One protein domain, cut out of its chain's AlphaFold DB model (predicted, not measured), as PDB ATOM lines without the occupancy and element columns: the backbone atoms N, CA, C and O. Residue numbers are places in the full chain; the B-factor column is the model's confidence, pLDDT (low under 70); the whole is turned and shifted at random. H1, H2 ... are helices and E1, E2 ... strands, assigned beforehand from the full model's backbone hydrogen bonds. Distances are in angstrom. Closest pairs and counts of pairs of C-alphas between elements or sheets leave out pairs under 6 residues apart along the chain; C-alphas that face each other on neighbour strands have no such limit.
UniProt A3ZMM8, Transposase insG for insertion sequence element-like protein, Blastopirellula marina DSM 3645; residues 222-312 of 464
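AT A GLANCE: This is residues 222 to 312 of the 464 residues of the protein "Transposase insG for insertion sequence element-like protein" of Blastopirellula marina DSM 3645 (UniProt A3ZMM8). One twisted sheet of five strands makes a wall, with two short helices, H1 and H2, packed over one of its faces and no helix over the other. A third helix, H3, sits off the sheet beyond one end of E3 and E4, near H1, and the hairpin of E4 and E5 makes the opposite end of the long axis with its turn. The printed part has 91 residues, with three named helices and five named strands in the order H1 E1 H2 E2 E3 H3 E4 E5; the sheet's order is E1 E5 E4 E3 E2, all antiparallel, and the class is mixed, helices and strands. The whole is compact, with a radius of gyration of the C-alphas of 13.3 A, yet elongated in outline, with spans of 41 by 23 by 21 A.

IN THESE COORDINATES: Start at Cys 222 and go on to C-alpha 226 at (-33.806, -9.791, -22.055), where H1 begins; it covers residues 226 to 234, 11.9 A long. After it come E1, residues 238 to 242, 13.8 A, and H2, residues 245 to 252, 10.2 A. Next find E2, residues 256 to 261, 15.3 A, and E3, residues 264 to 271, 20.4 A, which begins at C-alpha 264 at (-18.068, 7.146, -23.254). H3 follows at residues 275 to 280, 8.8 A. Then E4, the longest strand, takes residues 290 to 298 and 25.2 A, and E5 takes residues 304 to 309 and 16.1 A, ending at C-alpha 309 at (-23.064, -6.870, -20.917).

HOW THE PARTS SIT: Begin with the sheet, whose edge strands are E1 and E2 and whose lines turn by 70 degrees from edge to edge. At one edge E1 and E5 are antiparallel at 159 degrees; look for N 241 and O 308 at 2.9 A, within hydrogen-bond range. E5 and E4, a hairpin, are antiparallel at 159 degrees, with N 307 and O 295 at 2.8 A. E4 and E3 are antiparallel at 159 degrees, with N 271 and O 290 at 2.7 A. E3 and E2, also a hairpin, are antiparallel at 165 degrees, with N 266 and O 259 at 2.8 A. The two layers, helices on one face of a sheet, are made by H1 and H2 on the same face. H2 is on the sheet at a height of 8.2 A, over E5 and slantwise to the strands, at 54 degrees to E5 on the local plane; the closest C-alphas of the two are those of Leu 248 and Ala 306, 6.7 A apart. H1 is on the sheet at a height of 7.3 A, over none of its strands, but only just: dropped onto the local plane, 2 of its C-alphas fall on E5 and 2 on E4. Its closest C-alphas to E1 are those of Thr 232 and Asp 238, 6.5 A. H1 and H2 are apart. H3 is not on the sheet; it is close to H1 but not clearly touching, the C-alphas of Ser 227 and Glu 277 being closest at 7.2 A, with a steep tilt of 69.8 degrees, only just short of about perpendicular, the same way. In H1, H2 and H3 every O i to N i+4 pair is within hydrogen-bond range.

THE WHOLE: The two C-alphas farthest apart are those of Ala 286, between H3 and E4, and Glu 300, between E4 and E5, at 41.6 A. The printed part has no cut. The link from H3 to E4, residues 281 to 289, is short; the other links are tight. Mean pLDDT of the printed part is 95.3, and no printed residue is under 70.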
ATOM      1  N   CYS A 222     -30.585  -7.146 -32.759       93.00
ATOM      2  CA  CYS A 222     -31.708  -8.079 -32.820       93.00
ATOM      3  C   CYS A 222     -31.713  -9.003 -31.593       93.00
ATOM      4  O   CYS A 222     -32.785  -9.302 -31.064       93.00
ATOM      5  N   PHE A 223     -30.530  -9.352 -31.078       95.62
ATOM      6  CA  PHE A 223     -30.348 -10.222 -29.910       95.62
ATOM      7  C   PHE A 223     -30.193  -9.467 -28.583       95.62
ATOM      8  O   PHE A 223     -30.258 -10.085 -27.523       95.62
ATOM      9  N   GLY A 224     -30.053  -8.136 -28.614       95.69
ATOM     10  CA  GLY A 224     -30.077  -7.255 -27.439       95.69
ATOM     11  C   GLY A 224     -31.456  -7.166 -26.766       95.69
ATOM     12  O   GLY A 224     -32.063  -6.092 -26.717       95.69
ATOM     13  N   ILE A 225     -31.969  -8.304 -26.294       95.62
ATOM     14  CA  ILE A 225     -33.254  -8.495 -25.608       95.62
ATOM     15  C   ILE A 225     -33.070  -9.339 -24.345       95.62
ATOM     16  O   ILE A 225     -32.128 -10.130 -24.251       95.62
ATOM     17  N   PHE A 226     -33.982  -9.193 -23.378       96.88
ATOM     18  CA  PHE A 226     -33.806  -9.791 -22.055       96.88
ATOM     19  C   PHE A 226     -33.770 -11.317 -22.114       96.88
ATOM     20  O   PHE A 226     -32.954 -11.931 -21.436       96.88
ATOM     21  N   SER A 227     -34.623 -11.944 -22.933       95.50
ATOM     22  CA  SER A 227     -34.713 -13.408 -22.997       95.50
ATOM     23  C   SER A 227     -33.403 -14.060 -23.448       95.50
ATOM     24  O   SER A 227     -32.981 -15.048 -22.851       95.50
ATOM     25  N   VAL A 228     -32.718 -13.486 -24.443       96.56
ATOM     26  CA  VAL A 228     -31.423 -13.997 -24.924       96.56
ATOM     27  C   VAL A 228     -30.337 -13.780 -23.868       96.56
ATOM     28  O   VAL A 228     -29.604 -14.717 -23.555       96.56
ATOM     29  N   ALA A 229     -30.270 -12.594 -23.257       98.00
ATOM     30  CA  ALA A 229     -29.321 -12.301 -22.177       98.00
ATOM     31  C   ALA A 229     -29.513 -13.229 -20.965       98.00
ATOM     32  O   ALA A 229     -28.550 -13.791 -20.441       98.00
ATOM     33  N   HIS A 230     -30.766 -13.450 -20.563       97.44
ATOM     34  CA  HIS A 230     -31.123 -14.299 -19.432       97.44
ATOM     35  C   HIS A 230     -30.764 -15.758 -19.688       97.44
ATOM     36  O   HIS A 230     -30.136 -16.386 -18.840       97.44
ATOM     37  N   HIS A 231     -31.102 -16.304 -20.859       96.00
ATOM     38  CA  HIS A 231     -30.714 -17.673 -21.194       96.00
ATOM     39  C   HIS A 231     -29.204 -17.841 -21.344       96.00
ATOM     40  O   HIS A 231     -28.683 -18.872 -20.935       96.00
ATOM     41  N   THR A 232     -28.500 -16.824 -21.844       98.25
ATOM     42  CA  THR A 232     -27.034 -16.848 -21.914       98.25
ATOM     43  C   THR A 232     -26.418 -16.966 -20.521       98.25
ATOM     44  O   THR A 232     -25.606 -17.859 -20.282       98.25
ATOM     45  N   ARG A 233     -26.883 -16.154 -19.562       97.94
ATOM     46  CA  ARG A 233     -26.445 -16.249 -18.161       97.94
ATOM     47  C   ARG A 233     -26.854 -17.555 -17.494       97.94
ATOM     48  O   ARG A 233     -26.043 -18.147 -16.789       97.94
ATOM     49  N   ALA A 234     -28.074 -18.030 -17.740       95.81
ATOM     50  CA  ALA A 234     -28.556 -19.302 -17.205       95.81
ATOM     51  C   ALA A 234     -27.750 -20.507 -17.726       95.81
ATOM     52  O   ALA A 234     -27.592 -21.484 -17.003       95.81
ATOM     53  N   ALA A 235     -27.199 -20.424 -18.942       96.75
ATOM     54  CA  ALA A 235     -26.288 -21.422 -19.507       96.75
ATOM     55  C   ALA A 235     -24.842 -21.320 -18.967       96.75
ATOM     56  O   ALA A 235     -23.980 -22.103 -19.355       96.75
ATOM     57  N   GLY A 236     -24.551 -20.374 -18.063       97.31
ATOM     58  CA  GLY A 236     -23.213 -20.185 -17.490       97.31
ATOM     59  C   GLY A 236     -22.247 -19.415 -18.397       97.31
ATOM     60  O   GLY A 236     -21.028 -19.518 -18.231       97.31
ATOM     61  N   HIS A 237     -22.777 -18.653 -19.354       98.19
ATOM     62  CA  HIS A 237     -22.011 -17.807 -20.264       98.19
ATOM     63  C   HIS A 237     -22.210 -16.332 -19.937       98.19
ATOM     64  O   HIS A 237     -23.246 -15.929 -19.411       98.19
ATOM     65  N   ASP A 238     -21.229 -15.514 -20.297       98.44
ATOM     66  CA  ASP A 238     -21.391 -14.064 -20.306       98.44
ATOM     67  C   ASP A 238     -21.771 -13.568 -21.694       98.44
ATOM     68  O   ASP A 238     -21.707 -14.310 -22.674       98.44
ATOM     69  N   PHE A 239     -22.196 -12.312 -21.791       98.69
ATOM     70  CA  PHE A 239     -22.602 -11.744 -23.069       98.69
ATOM     71  C   PHE A 239     -22.126 -10.314 -23.274       98.69
ATOM     72  O   PHE A 239     -21.924  -9.564 -22.321       98.69
ATOM     73  N   LEU A 240     -22.016  -9.929 -24.542       98.75
ATOM     74  CA  LEU A 240     -21.813  -8.568 -25.011       98.75
ATOM     75  C   LEU A 240     -22.721  -8.325 -26.218       98.75
ATOM     76  O   LEU A 240     -22.420  -8.732 -27.341       98.75
ATOM     77  N   PHE A 241     -23.856  -7.672 -25.988       98.62
ATOM     78  CA  PHE A 241     -24.851  -7.421 -27.028       98.62
ATOM     79  C   PHE A 241     -24.958  -5.943 -27.341       98.62
ATOM     80  O   PHE A 241     -24.859  -5.097 -26.453       98.62
ATOM     81  N   ARG A 242     -25.251  -5.617 -28.597       98.19
ATOM     82  CA  ARG A 242     -25.669  -4.260 -28.946       98.19
ATOM     83  C   ARG A 242     -27.119  -4.036 -28.544       98.19
ATOM     84  O   ARG A 242     -27.973  -4.888 -28.747       98.19
ATOM     85  N   LEU A 243     -27.426  -2.853 -28.035       97.50
ATOM     86  CA  LEU A 243     -28.795  -2.384 -27.867       97.50
ATOM     87  C   LEU A 243     -29.195  -1.479 -29.032       97.50
ATOM     88  O   LEU A 243     -28.390  -0.741 -29.599       97.50
ATOM     89  N   SER A 244     -30.482  -1.493 -29.374       95.94
ATOM     90  CA  SER A 244     -31.038  -0.403 -30.172       95.94
ATOM     91  C   SER A 244     -31.101   0.869 -29.322       95.94
ATOM     92  O   SER A 244     -31.341   0.806 -28.113       95.94
ATOM     93  N   MET A 245     -30.970   2.039 -29.953       94.31
ATOM     94  CA  MET A 245     -31.059   3.321 -29.237       94.31
ATOM     95  C   MET A 245     -32.394   3.495 -28.501       94.31
ATOM     96  O   MET A 245     -32.448   4.131 -27.452       94.31
ATOM     97  N   LEU A 246     -33.474   2.896 -29.018       93.88
ATOM     98  CA  LEU A 246     -34.776   2.875 -28.352       93.88
ATOM     99  C   LEU A 246     -34.710   2.145 -27.001       93.88
ATOM    100  O   LEU A 246     -35.191   2.673 -25.998       93.88
ATOM    101  N   ARG A 247     -34.101   0.952 -26.964       94.25
ATOM    102  CA  ARG A 247     -33.955   0.161 -25.732       94.25
ATOM    103  C   ARG A 247     -33.018   0.841 -24.750       94.25
ATOM    104  O   ARG A 247     -33.375   0.982 -23.585       94.25
ATOM    105  N   LEU A 248     -31.879   1.340 -25.227       94.94
ATOM    106  CA  LEU A 248     -30.941   2.093 -24.398       94.94
ATOM    107  C   LEU A 248     -31.637   3.264 -23.687       94.94
ATOM    108  O   LEU A 248     -31.565   3.363 -22.467       94.94
ATOM    109  N   LYS A 249     -32.384   4.108 -24.415       94.19
ATOM    110  CA  LYS A 249     -33.124   5.239 -23.822       94.19
ATOM    111  C   LYS A 249     -34.135   4.794 -22.760       94.19
ATOM    112  O   LYS A 249     -34.307   5.485 -21.758       94.19
ATOM    113  N   ALA A 250     -34.807   3.661 -22.968       93.19
ATOM    114  CA  ALA A 250     -35.752   3.109 -22.000       93.19
ATOM    115  C   ALA A 250     -35.056   2.596 -20.727       93.19
ATOM    116  O   ALA A 250     -35.584   2.766 -19.626       93.19
ATOM    117  N   HIS A 251     -33.872   1.999 -20.873       93.88
ATOM    118  CA  HIS A 251     -33.071   1.470 -19.772       93.88
ATOM    119  C   HIS A 251     -32.337   2.557 -18.986       93.88
ATOM    120  O   HIS A 251     -32.359   2.526 -17.759       93.88
ATOM    121  N   ARG A 252     -31.778   3.562 -19.670       89.50
ATOM    122  CA  ARG A 252     -31.010   4.670 -19.078       89.50
ATOM    123  C   ARG A 252     -31.773   5.394 -17.963       89.50
ATOM    124  O   ARG A 252     -31.173   5.787 -16.976       89.50
ATOM    125  N   LYS A 253     -33.102   5.522 -18.075       89.06
ATOM    126  CA  LYS A 253     -33.959   6.145 -17.040       89.06
ATOM    127  C   LYS A 253     -33.961   5.407 -15.696       89.06
ATOM    128  O   LYS A 253     -34.407   5.970 -14.707       89.06
ATOM    129  N   LYS A 254     -33.562   4.136 -15.691       93.06
ATOM    130  CA  LYS A 254     -33.582   3.233 -14.531       93.06
ATOM    131  C   LYS A 254     -32.178   2.779 -14.129       93.06
ATOM    132  O   LYS A 254     -32.060   1.965 -13.222       93.06
ATOM    133  N   ALA A 255     -31.159   3.222 -14.859       95.88
ATOM    134  CA  ALA A 255     -29.782   2.810 -14.664       95.88
ATOM    135  C   ALA A 255     -29.048   3.839 -13.799       95.88
ATOM    136  O   ALA A 255     -29.310   5.039 -13.890       95.88
ATOM    137  N   GLU A 256     -28.124   3.357 -12.982       97.12
ATOM    138  CA  GLU A 256     -27.236   4.170 -12.163       97.12
ATOM    139  C   GLU A 256     -25.965   4.470 -12.955       97.12
ATOM    140  O   GLU A 256     -25.351   3.559 -13.505       97.12
ATOM    141  N   LEU A 257     -25.573   5.739 -13.045       97.19
ATOM    142  CA  LEU A 257     -24.302   6.119 -13.655       97.19
ATOM    143  C   LEU A 257     -23.154   5.648 -12.758       97.19
ATOM    144  O   LEU A 257     -23.108   6.040 -11.597       97.19
ATOM    145  N   ILE A 258     -22.237   4.855 -13.304       97.00
ATOM    146  CA  ILE A 258     -21.079   4.345 -12.554       97.00
ATOM    147  C   ILE A 258     -19.759   4.949 -13.025       97.00
ATOM    148  O   ILE A 258     -18.833   5.052 -12.232       97.00
ATOM    149  N   ASP A 259     -19.675   5.345 -14.297       96.12
ATOM    150  CA  ASP A 259     -18.461   5.912 -14.877       96.12
ATOM    151  C   ASP A 259     -18.780   6.715 -16.149       96.12
ATOM    152  O   ASP A 259     -19.749   6.425 -16.861       96.12
ATOM    153  N   GLN A 260     -17.989   7.746 -16.429       96.31
ATOM    154  CA  GLN A 260     -18.090   8.554 -17.643       96.31
ATOM    155  C   GLN A 260     -16.763   9.253 -17.936       96.31
ATOM    156  O   GLN A 260     -16.092   9.750 -17.031       96.31
ATOM    157  N   GLY A 261     -16.444   9.381 -19.219       94.12
ATOM    158  CA  GLY A 261     -15.249  10.071 -19.681       94.12
ATOM    159  C   GLY A 261     -15.437  10.639 -21.080       94.12
ATOM    160  O   GLY A 261     -16.554  10.740 -21.589       94.12
ATOM    161  N   GLU A 262     -14.331  11.027 -21.707       93.44
ATOM    162  CA  GLU A 262     -14.346  11.494 -23.090       93.44
ATOM    163  C   GLU A 262     -14.803  10.364 -24.024       93.44
ATOM    164  O   GLU A 262     -14.201   9.293 -24.068       93.44
ATOM    165  N   GLY A 263     -15.907  10.590 -24.740       93.56
ATOM    166  CA  GLY A 263     -16.443   9.643 -25.713       93.56
ATOM    167  C   GLY A 263     -17.111   8.394 -25.129       93.56
ATOM    168  O   GLY A 263     -17.464   7.505 -25.903       93.56
ATOM    169  N   TYR A 264     -17.322   8.280 -23.809       97.25
ATOM    170  CA  TYR A 264     -18.068   7.146 -23.254       97.25
ATOM    171  C   TYR A 264     -18.854   7.435 -21.969       97.25
ATOM    172  O   TYR A 264     -18.552   8.337 -21.187       97.25
ATOM    173  N   LYS A 265     -19.866   6.596 -21.725       97.25
ATOM    174  CA  LYS A 265     -20.664   6.564 -20.498       97.25
ATOM    175  C   LYS A 265     -21.027   5.132 -20.119       97.25
ATOM    176  O   LYS A 265     -21.526   4.382 -20.955       97.25
ATOM    177  N   SER A 266     -20.866   4.787 -18.848       97.81
ATOM    178  CA  SER A 266     -21.163   3.460 -18.302       97.81
ATOM    179  C   SER A 266     -22.190   3.555 -17.181       97.81
ATOM    180  O   SER A 266     -22.050   4.342 -16.247       97.81
ATOM    181  N   CYS A 267     -23.242   2.745 -17.253       97.62
ATOM    182  CA  CYS A 267     -24.282   2.680 -16.230       97.62
ATOM    183  C   CYS A 267     -24.506   1.235 -15.775       97.62
ATOM    184  O   CYS A 267     -24.422   0.316 -16.583       97.62
ATOM    185  N   ARG A 268     -24.869   1.028 -14.511       98.12
ATOM    186  CA  ARG A 268     -25.326  -0.262 -13.984       98.12
ATOM    187  C   ARG A 268     -26.850  -0.325 -13.993       98.12
ATOM    188  O   ARG A 268     -27.525   0.662 -13.700       98.12
ATOM    189  N   LEU A 269     -27.414  -1.473 -14.345       97.88
ATOM    190  CA  LEU A 269     -28.856  -1.678 -14.439       97.88
ATOM    191  C   LEU A 269     -29.238  -3.049 -13.877       97.88
ATOM    192  O   LEU A 269     -28.769  -4.073 -14.362       97.88
ATOM    193  N   THR A 270     -30.224  -3.089 -12.978       97.88
ATOM    194  CA  THR A 270     -31.014  -4.308 -12.753       97.88
ATOM    195  C   THR A 270     -32.024  -4.471 -13.893       97.88
ATOM    196  O   THR A 270     -33.128  -3.914 -13.874       97.88
ATOM    197  N   TRP A 271     -31.639  -5.201 -14.935       97.50
ATOM    198  CA  TRP A 271     -32.479  -5.462 -16.093       97.50
ATOM    199  C   TRP A 271     -33.574  -6.460 -15.718       97.50
ATOM    200  O   TRP A 271     -33.303  -7.556 -15.240       97.50
ATOM    201  N   ARG A 272     -34.831  -6.073 -15.933       95.94
ATOM    202  CA  ARG A 272     -36.015  -6.931 -15.791       95.94
ATOM    203  C   ARG A 272     -36.738  -7.053 -17.137       95.94
ATOM    204  O   ARG A 272     -36.739  -6.069 -17.887       95.94
ATOM    205  N   PRO A 273     -37.384  -8.195 -17.434       94.94
ATOM    206  CA  PRO A 273     -38.150  -8.355 -18.662       94.94
ATOM    207  C   PRO A 273     -39.350  -7.409 -18.669       94.94
ATOM    208  O   PRO A 273     -40.014  -7.191 -17.651       94.94
ATOM    209  N   SER A 274     -39.661  -6.869 -19.841       91.62
ATOM    210  CA  SER A 274     -40.911  -6.150 -20.076       91.62
ATOM    211  C   SER A 274     -42.122  -7.092 -20.050       91.62
ATOM    212  O   SER A 274     -41.995  -8.300 -20.251       91.62
ATOM    213  N   ALA A 275     -43.329  -6.542 -19.877       90.88
ATOM    214  CA  ALA A 275     -44.569  -7.322 -19.966       90.88
ATOM    215  C   ALA A 275     -44.694  -8.058 -21.315       90.88
ATOM    216  O   ALA A 275     -45.085  -9.219 -21.362       90.88
ATOM    217  N   LYS A 276     -44.280  -7.408 -22.414       90.06
ATOM    218  CA  LYS A 276     -44.247  -8.028 -23.743       90.06
ATOM    219  C   LYS A 276     -43.301  -9.230 -23.787       90.06
ATOM    220  O   LYS A 276     -43.684 -10.264 -24.319       90.06
ATOM    221  N   GLU A 277     -42.096  -9.104 -23.230       90.31
ATOM    222  CA  GLU A 277     -41.133 -10.211 -23.181       90.31
ATOM    223  C   GLU A 277     -41.632 -11.373 -22.323       90.31
ATOM    224  O   GLU A 277     -41.410 -12.516 -22.710       90.31
ATOM    225  N   ARG A 278     -42.339 -11.108 -21.215       92.38
ATOM    226  CA  ARG A 278     -42.979 -12.166 -20.414       92.38
ATOM    227  C   ARG A 278     -44.056 -12.904 -21.204       92.38
ATOM    228  O   ARG A 278     -44.067 -14.127 -21.211       92.38
ATOM    229  N   ASN A 279     -44.898 -12.177 -21.939       90.25
ATOM    230  CA  ASN A 279     -45.950 -12.788 -22.757       90.25
ATOM    231  C   ASN A 279     -45.383 -13.683 -23.869       90.25
ATOM    232  O   ASN A 279     -45.976 -14.704 -24.193       90.25
ATOM    233  N   THR A 280     -44.242 -13.315 -24.462       88.12
ATOM    234  CA  THR A 280     -43.613 -14.115 -25.528       88.12
ATOM    235  C   THR A 280     -42.643 -15.180 -25.013       88.12
ATOM    236  O   THR A 280     -42.180 -15.995 -25.804       88.12
ATOM    237  N   ASN A 281     -42.296 -15.162 -23.723       89.50
ATOM    238  CA  ASN A 281     -41.380 -16.109 -23.085       89.50
ATOM    239  C   ASN A 281     -41.966 -16.535 -21.722       89.50
ATOM    240  O   ASN A 281     -41.477 -16.082 -20.682       89.50
ATOM    241  N   PRO A 282     -43.022 -17.373 -21.714       87.00
ATOM    242  CA  PRO A 282     -43.742 -17.739 -20.492       87.00
ATOM    243  C   PRO A 282     -42.882 -18.528 -19.492       87.00
ATOM    244  O   PRO A 282     -43.169 -18.509 -18.303       87.00
ATOM    245  N   ASP A 283     -41.797 -19.156 -19.958       88.75
ATOM    246  CA  ASP A 283     -40.861 -19.915 -19.119       88.75
ATOM    247  C   ASP A 283     -39.934 -19.027 -18.266       88.75
ATOM    248  O   ASP A 283     -39.124 -19.542 -17.494       88.75
ATOM    249  N   LEU A 284     -39.970 -17.697 -18.433       92.38
ATOM    250  CA  LEU A 284     -39.163 -16.795 -17.611       92.38
ATOM    251  C   LEU A 284     -39.682 -16.781 -16.162       92.38
ATOM    252  O   LEU A 284     -40.865 -16.495 -15.955       92.38
ATOM    253  N   PRO A 285     -38.810 -16.976 -15.153       93.56
ATOM    254  CA  PRO A 285     -39.198 -16.865 -13.750       93.56
ATOM    255  C   PRO A 285     -39.882 -15.531 -13.410       93.56
ATOM    256  O   PRO A 285     -39.612 -14.478 -14.007       93.56
ATOM    257  N   ALA A 286     -40.776 -15.553 -12.421       91.12
ATOM    258  CA  ALA A 286     -41.504 -14.359 -11.989       91.12
ATOM    259  C   ALA A 286     -40.548 -13.247 -11.514       91.12
ATOM    260  O   ALA A 286     -40.718 -12.078 -11.861       91.12
ATOM    261  N   ASP A 287     -39.484 -13.626 -10.817       92.44
ATOM    262  CA  ASP A 287     -38.421 -12.779 -10.277       92.44
ATOM    263  C   ASP A 287     -37.220 -12.599 -11.226       92.44
ATOM    264  O   ASP A 287     -36.224 -11.979 -10.846       92.44
ATOM    265  N   ALA A 288     -37.321 -13.075 -12.476       96.31
ATOM    266  CA  ALA A 288     -36.240 -12.998 -13.456       96.31
ATOM    267  C   ALA A 288     -35.682 -11.573 -13.577       96.31
ATOM    268  O   ALA A 288     -36.384 -10.619 -13.938       96.31
ATOM    269  N   SER A 289     -34.391 -11.441 -13.292       97.25
ATOM    270  CA  SER A 289     -33.643 -10.200 -13.421       97.25
ATOM    271  C   SER A 289     -32.165 -10.488 -13.656       97.25
ATOM    272  O   SER A 289     -31.685 -11.583 -13.372       97.25
ATOM    273  N   LEU A 290     -31.457  -9.512 -14.214       97.94
ATOM    274  CA  LEU A 290     -30.018  -9.562 -14.435       97.94
ATOM    275  C   LEU A 290     -29.396  -8.260 -13.953       97.94
ATOM    276  O   LEU A 290     -29.916  -7.189 -14.254       97.94
ATOM    277  N   ASP A 291     -28.272  -8.345 -13.261       98.00
ATOM    278  CA  ASP A 291     -27.405  -7.192 -13.049       98.00
ATOM    279  C   ASP A 291     -26.475  -7.052 -14.259       98.00
ATOM    280  O   ASP A 291     -25.798  -8.012 -14.635       98.00
ATOM    281  N   VAL A 292     -26.524  -5.901 -14.929       98.56
ATOM    282  CA  VAL A 292     -25.820  -5.667 -16.196       98.56
ATOM    283  C   VAL A 292     -25.203  -4.280 -16.249       98.56
ATOM    284  O   VAL A 292     -25.662  -3.343 -15.592       98.56
ATOM    285  N   PHE A 293     -24.211  -4.141 -17.118       98.50
ATOM    286  CA  PHE A 293     -23.597  -2.874 -17.473       98.50
ATOM    287  C   PHE A 293     -24.099  -2.423 -18.841       98.50
ATOM    288  O   PHE A 293     -24.186  -3.214 -19.785       98.50
ATOM    289  N   LEU A 294     -24.461  -1.149 -18.933       98.38
ATOM    290  CA  LEU A 294     -24.789  -0.452 -20.165       98.38
ATOM    291  C   LEU A 294     -23.621   0.460 -20.505       98.38
ATOM    292  O   LEU A 294     -23.289   1.328 -19.701       98.38
ATOM    293  N   HIS A 295     -23.054   0.301 -21.692       98.19
ATOM    294  CA  HIS A 295     -22.003   1.183 -22.184       98.19
ATOM    295  C   HIS A 295     -22.491   1.941 -23.405       98.19
ATOM    296  O   HIS A 295     -23.106   1.379 -24.313       98.19
ATOM    297  N   GLU A 296     -22.212   3.230 -23.421       97.88
ATOM    298  CA  GLU A 296     -22.427   4.111 -24.551       97.88
ATOM    299  C   GLU A 296     -21.067   4.629 -24.971       97.88
ATOM    300  O   GLU A 296     -20.362   5.199 -24.147       97.88
ATOM    301  N   VAL A 297     -20.699   4.400 -26.226       97.81
ATOM    302  CA  VAL A 297     -19.411   4.818 -26.781       97.81
ATOM    303  C   VAL A 297     -19.666   5.643 -28.031       97.81
ATOM    304  O   VAL A 297     -20.403   5.215 -28.924       97.81
ATOM    305  N   GLU A 298     -19.102   6.840 -28.076       96.81
ATOM    306  CA  GLU A 298     -19.134   7.720 -29.238       96.81
ATOM    307  C   GLU A 298     -18.164   7.193 -30.296       96.81
ATOM    308  O   GLU A 298     -17.013   6.866 -30.016       96.81
ATOM    309  N   LEU A 299     -18.660   7.053 -31.521       93.88
ATOM    310  CA  LEU A 299     -17.887   6.609 -32.670       93.88
ATOM    311  C   LEU A 299     -17.365   7.821 -33.450       93.88
ATOM    312  O   LEU A 299     -17.926   8.912 -33.379       93.88
ATOM    313  N   GLU A 300     -16.330   7.606 -34.262       88.88
ATOM    314  CA  GLU A 300     -15.703   8.655 -35.086       88.88
ATOM    315  C   GLU A 300     -16.681   9.346 -36.056       88.88
ATOM    316  O   GLU A 300     -16.481  10.500 -36.425       88.88
ATOM    317  N   ASP A 301     -17.747   8.655 -36.471       88.12
ATOM    318  CA  ASP A 301     -18.794   9.190 -37.351       88.12
ATOM    319  C   ASP A 301     -19.893   9.971 -36.600       88.12
ATOM    320  O   ASP A 301     -20.886  10.386 -37.203       88.12
ATOM    321  N   GLY A 302     -19.727  10.169 -35.287       89.62
ATOM    322  CA  GLY A 302     -20.682  10.835 -34.404       89.62
ATOM    323  C   GLY A 302     -21.862   9.956 -33.977       89.62
ATOM    324  O   GLY A 302     -22.744  10.428 -33.256       89.62
ATOM    325  N   ALA A 303     -21.923   8.689 -34.400       92.94
ATOM    326  CA  ALA A 303     -22.930   7.757 -33.912       92.94
ATOM    327  C   ALA A 303     -22.577   7.234 -32.510       92.94
ATOM    328  O   ALA A 303     -21.421   7.190 -32.105       92.94
ATOM    329  N   THR A 304     -23.584   6.770 -31.769       95.62
ATOM    330  CA  THR A 304     -23.381   6.114 -30.470       95.62
ATOM    331  C   THR A 304     -23.522   4.602 -30.609       95.62
ATOM    332  O   THR A 304     -24.556   4.092 -31.063       95.62
ATOM    333  N   LEU A 305     -22.507   3.866 -30.167       97.56
ATOM    334  CA  LEU A 305     -22.580   2.432 -29.935       97.56
ATOM    335  C   LEU A 305     -23.129   2.175 -28.528       97.56
ATOM    336  O   LEU A 305     -22.503   2.518 -27.534       97.56
ATOM    337  N   ALA A 306     -24.306   1.556 -28.461       98.06
ATOM    338  CA  ALA A 306     -24.941   1.149 -27.214       98.06
ATOM    339  C   ALA A 306     -24.727  -0.349 -26.981       98.06
ATOM    340  O   ALA A 306     -25.181  -1.161 -27.790       98.06
ATOM    341  N   LEU A 307     -24.082  -0.717 -25.879       98.56
ATOM    342  CA  LEU A 307     -23.780  -2.094 -25.496       98.56
ATOM    343  C   LEU A 307     -24.448  -2.435 -24.165       98.56
ATOM    344  O   LEU A 307     -24.611  -1.579 -23.300       98.56
ATOM    345  N   VAL A 308     -24.819  -3.701 -24.006       98.62
ATOM    346  CA  VAL A 308     -25.221  -4.299 -22.734       98.62
ATOM    347  C   VAL A 308     -24.404  -5.560 -22.499       98.62
ATOM    348  O   VAL A 308     -24.231  -6.376 -23.408       98.62
ATOM    349  N   THR A 309     -23.899  -5.727 -21.285       98.69
ATOM    350  CA  THR A 309     -23.064  -6.870 -20.917       98.69
ATOM    351  C   THR A 309     -23.301  -7.299 -19.475       98.69
ATOM    352  O   THR A 309     -23.699  -6.497 -18.633       98.69
ATOM    353  N   SER A 310     -23.047  -8.571 -19.181       98.25
ATOM    354  CA  SER A 310     -22.969  -9.087 -17.812       98.25
ATOM    355  C   SER A 310     -21.593  -8.911 -17.164       98.25
ATOM    356  O   SER A 310     -21.416  -9.282 -16.007       98.25
ATOM    357  N   MET A 311     -20.608  -8.395 -17.900       97.81
ATOM    358  CA  MET A 311     -19.214  -8.357 -17.471       97.81
ATOM    359  C   MET A 311     -18.805  -6.951 -17.029       97.81
ATOM    360  O   MET A 311     -19.140  -5.971 -17.689       97.81
ATOM    361  N   SER A 312     -18.043  -6.851 -15.940       96.31
ATOM    362  CA  SER A 312     -17.535  -5.574 -15.429       96.31
ATOM    363  C   SER A 312     -16.193  -5.239 -16.087       96.31
ATOM    364  O   SER A 312     -15.135  -5.541 -15.542       96.31
TER     365      SER A 312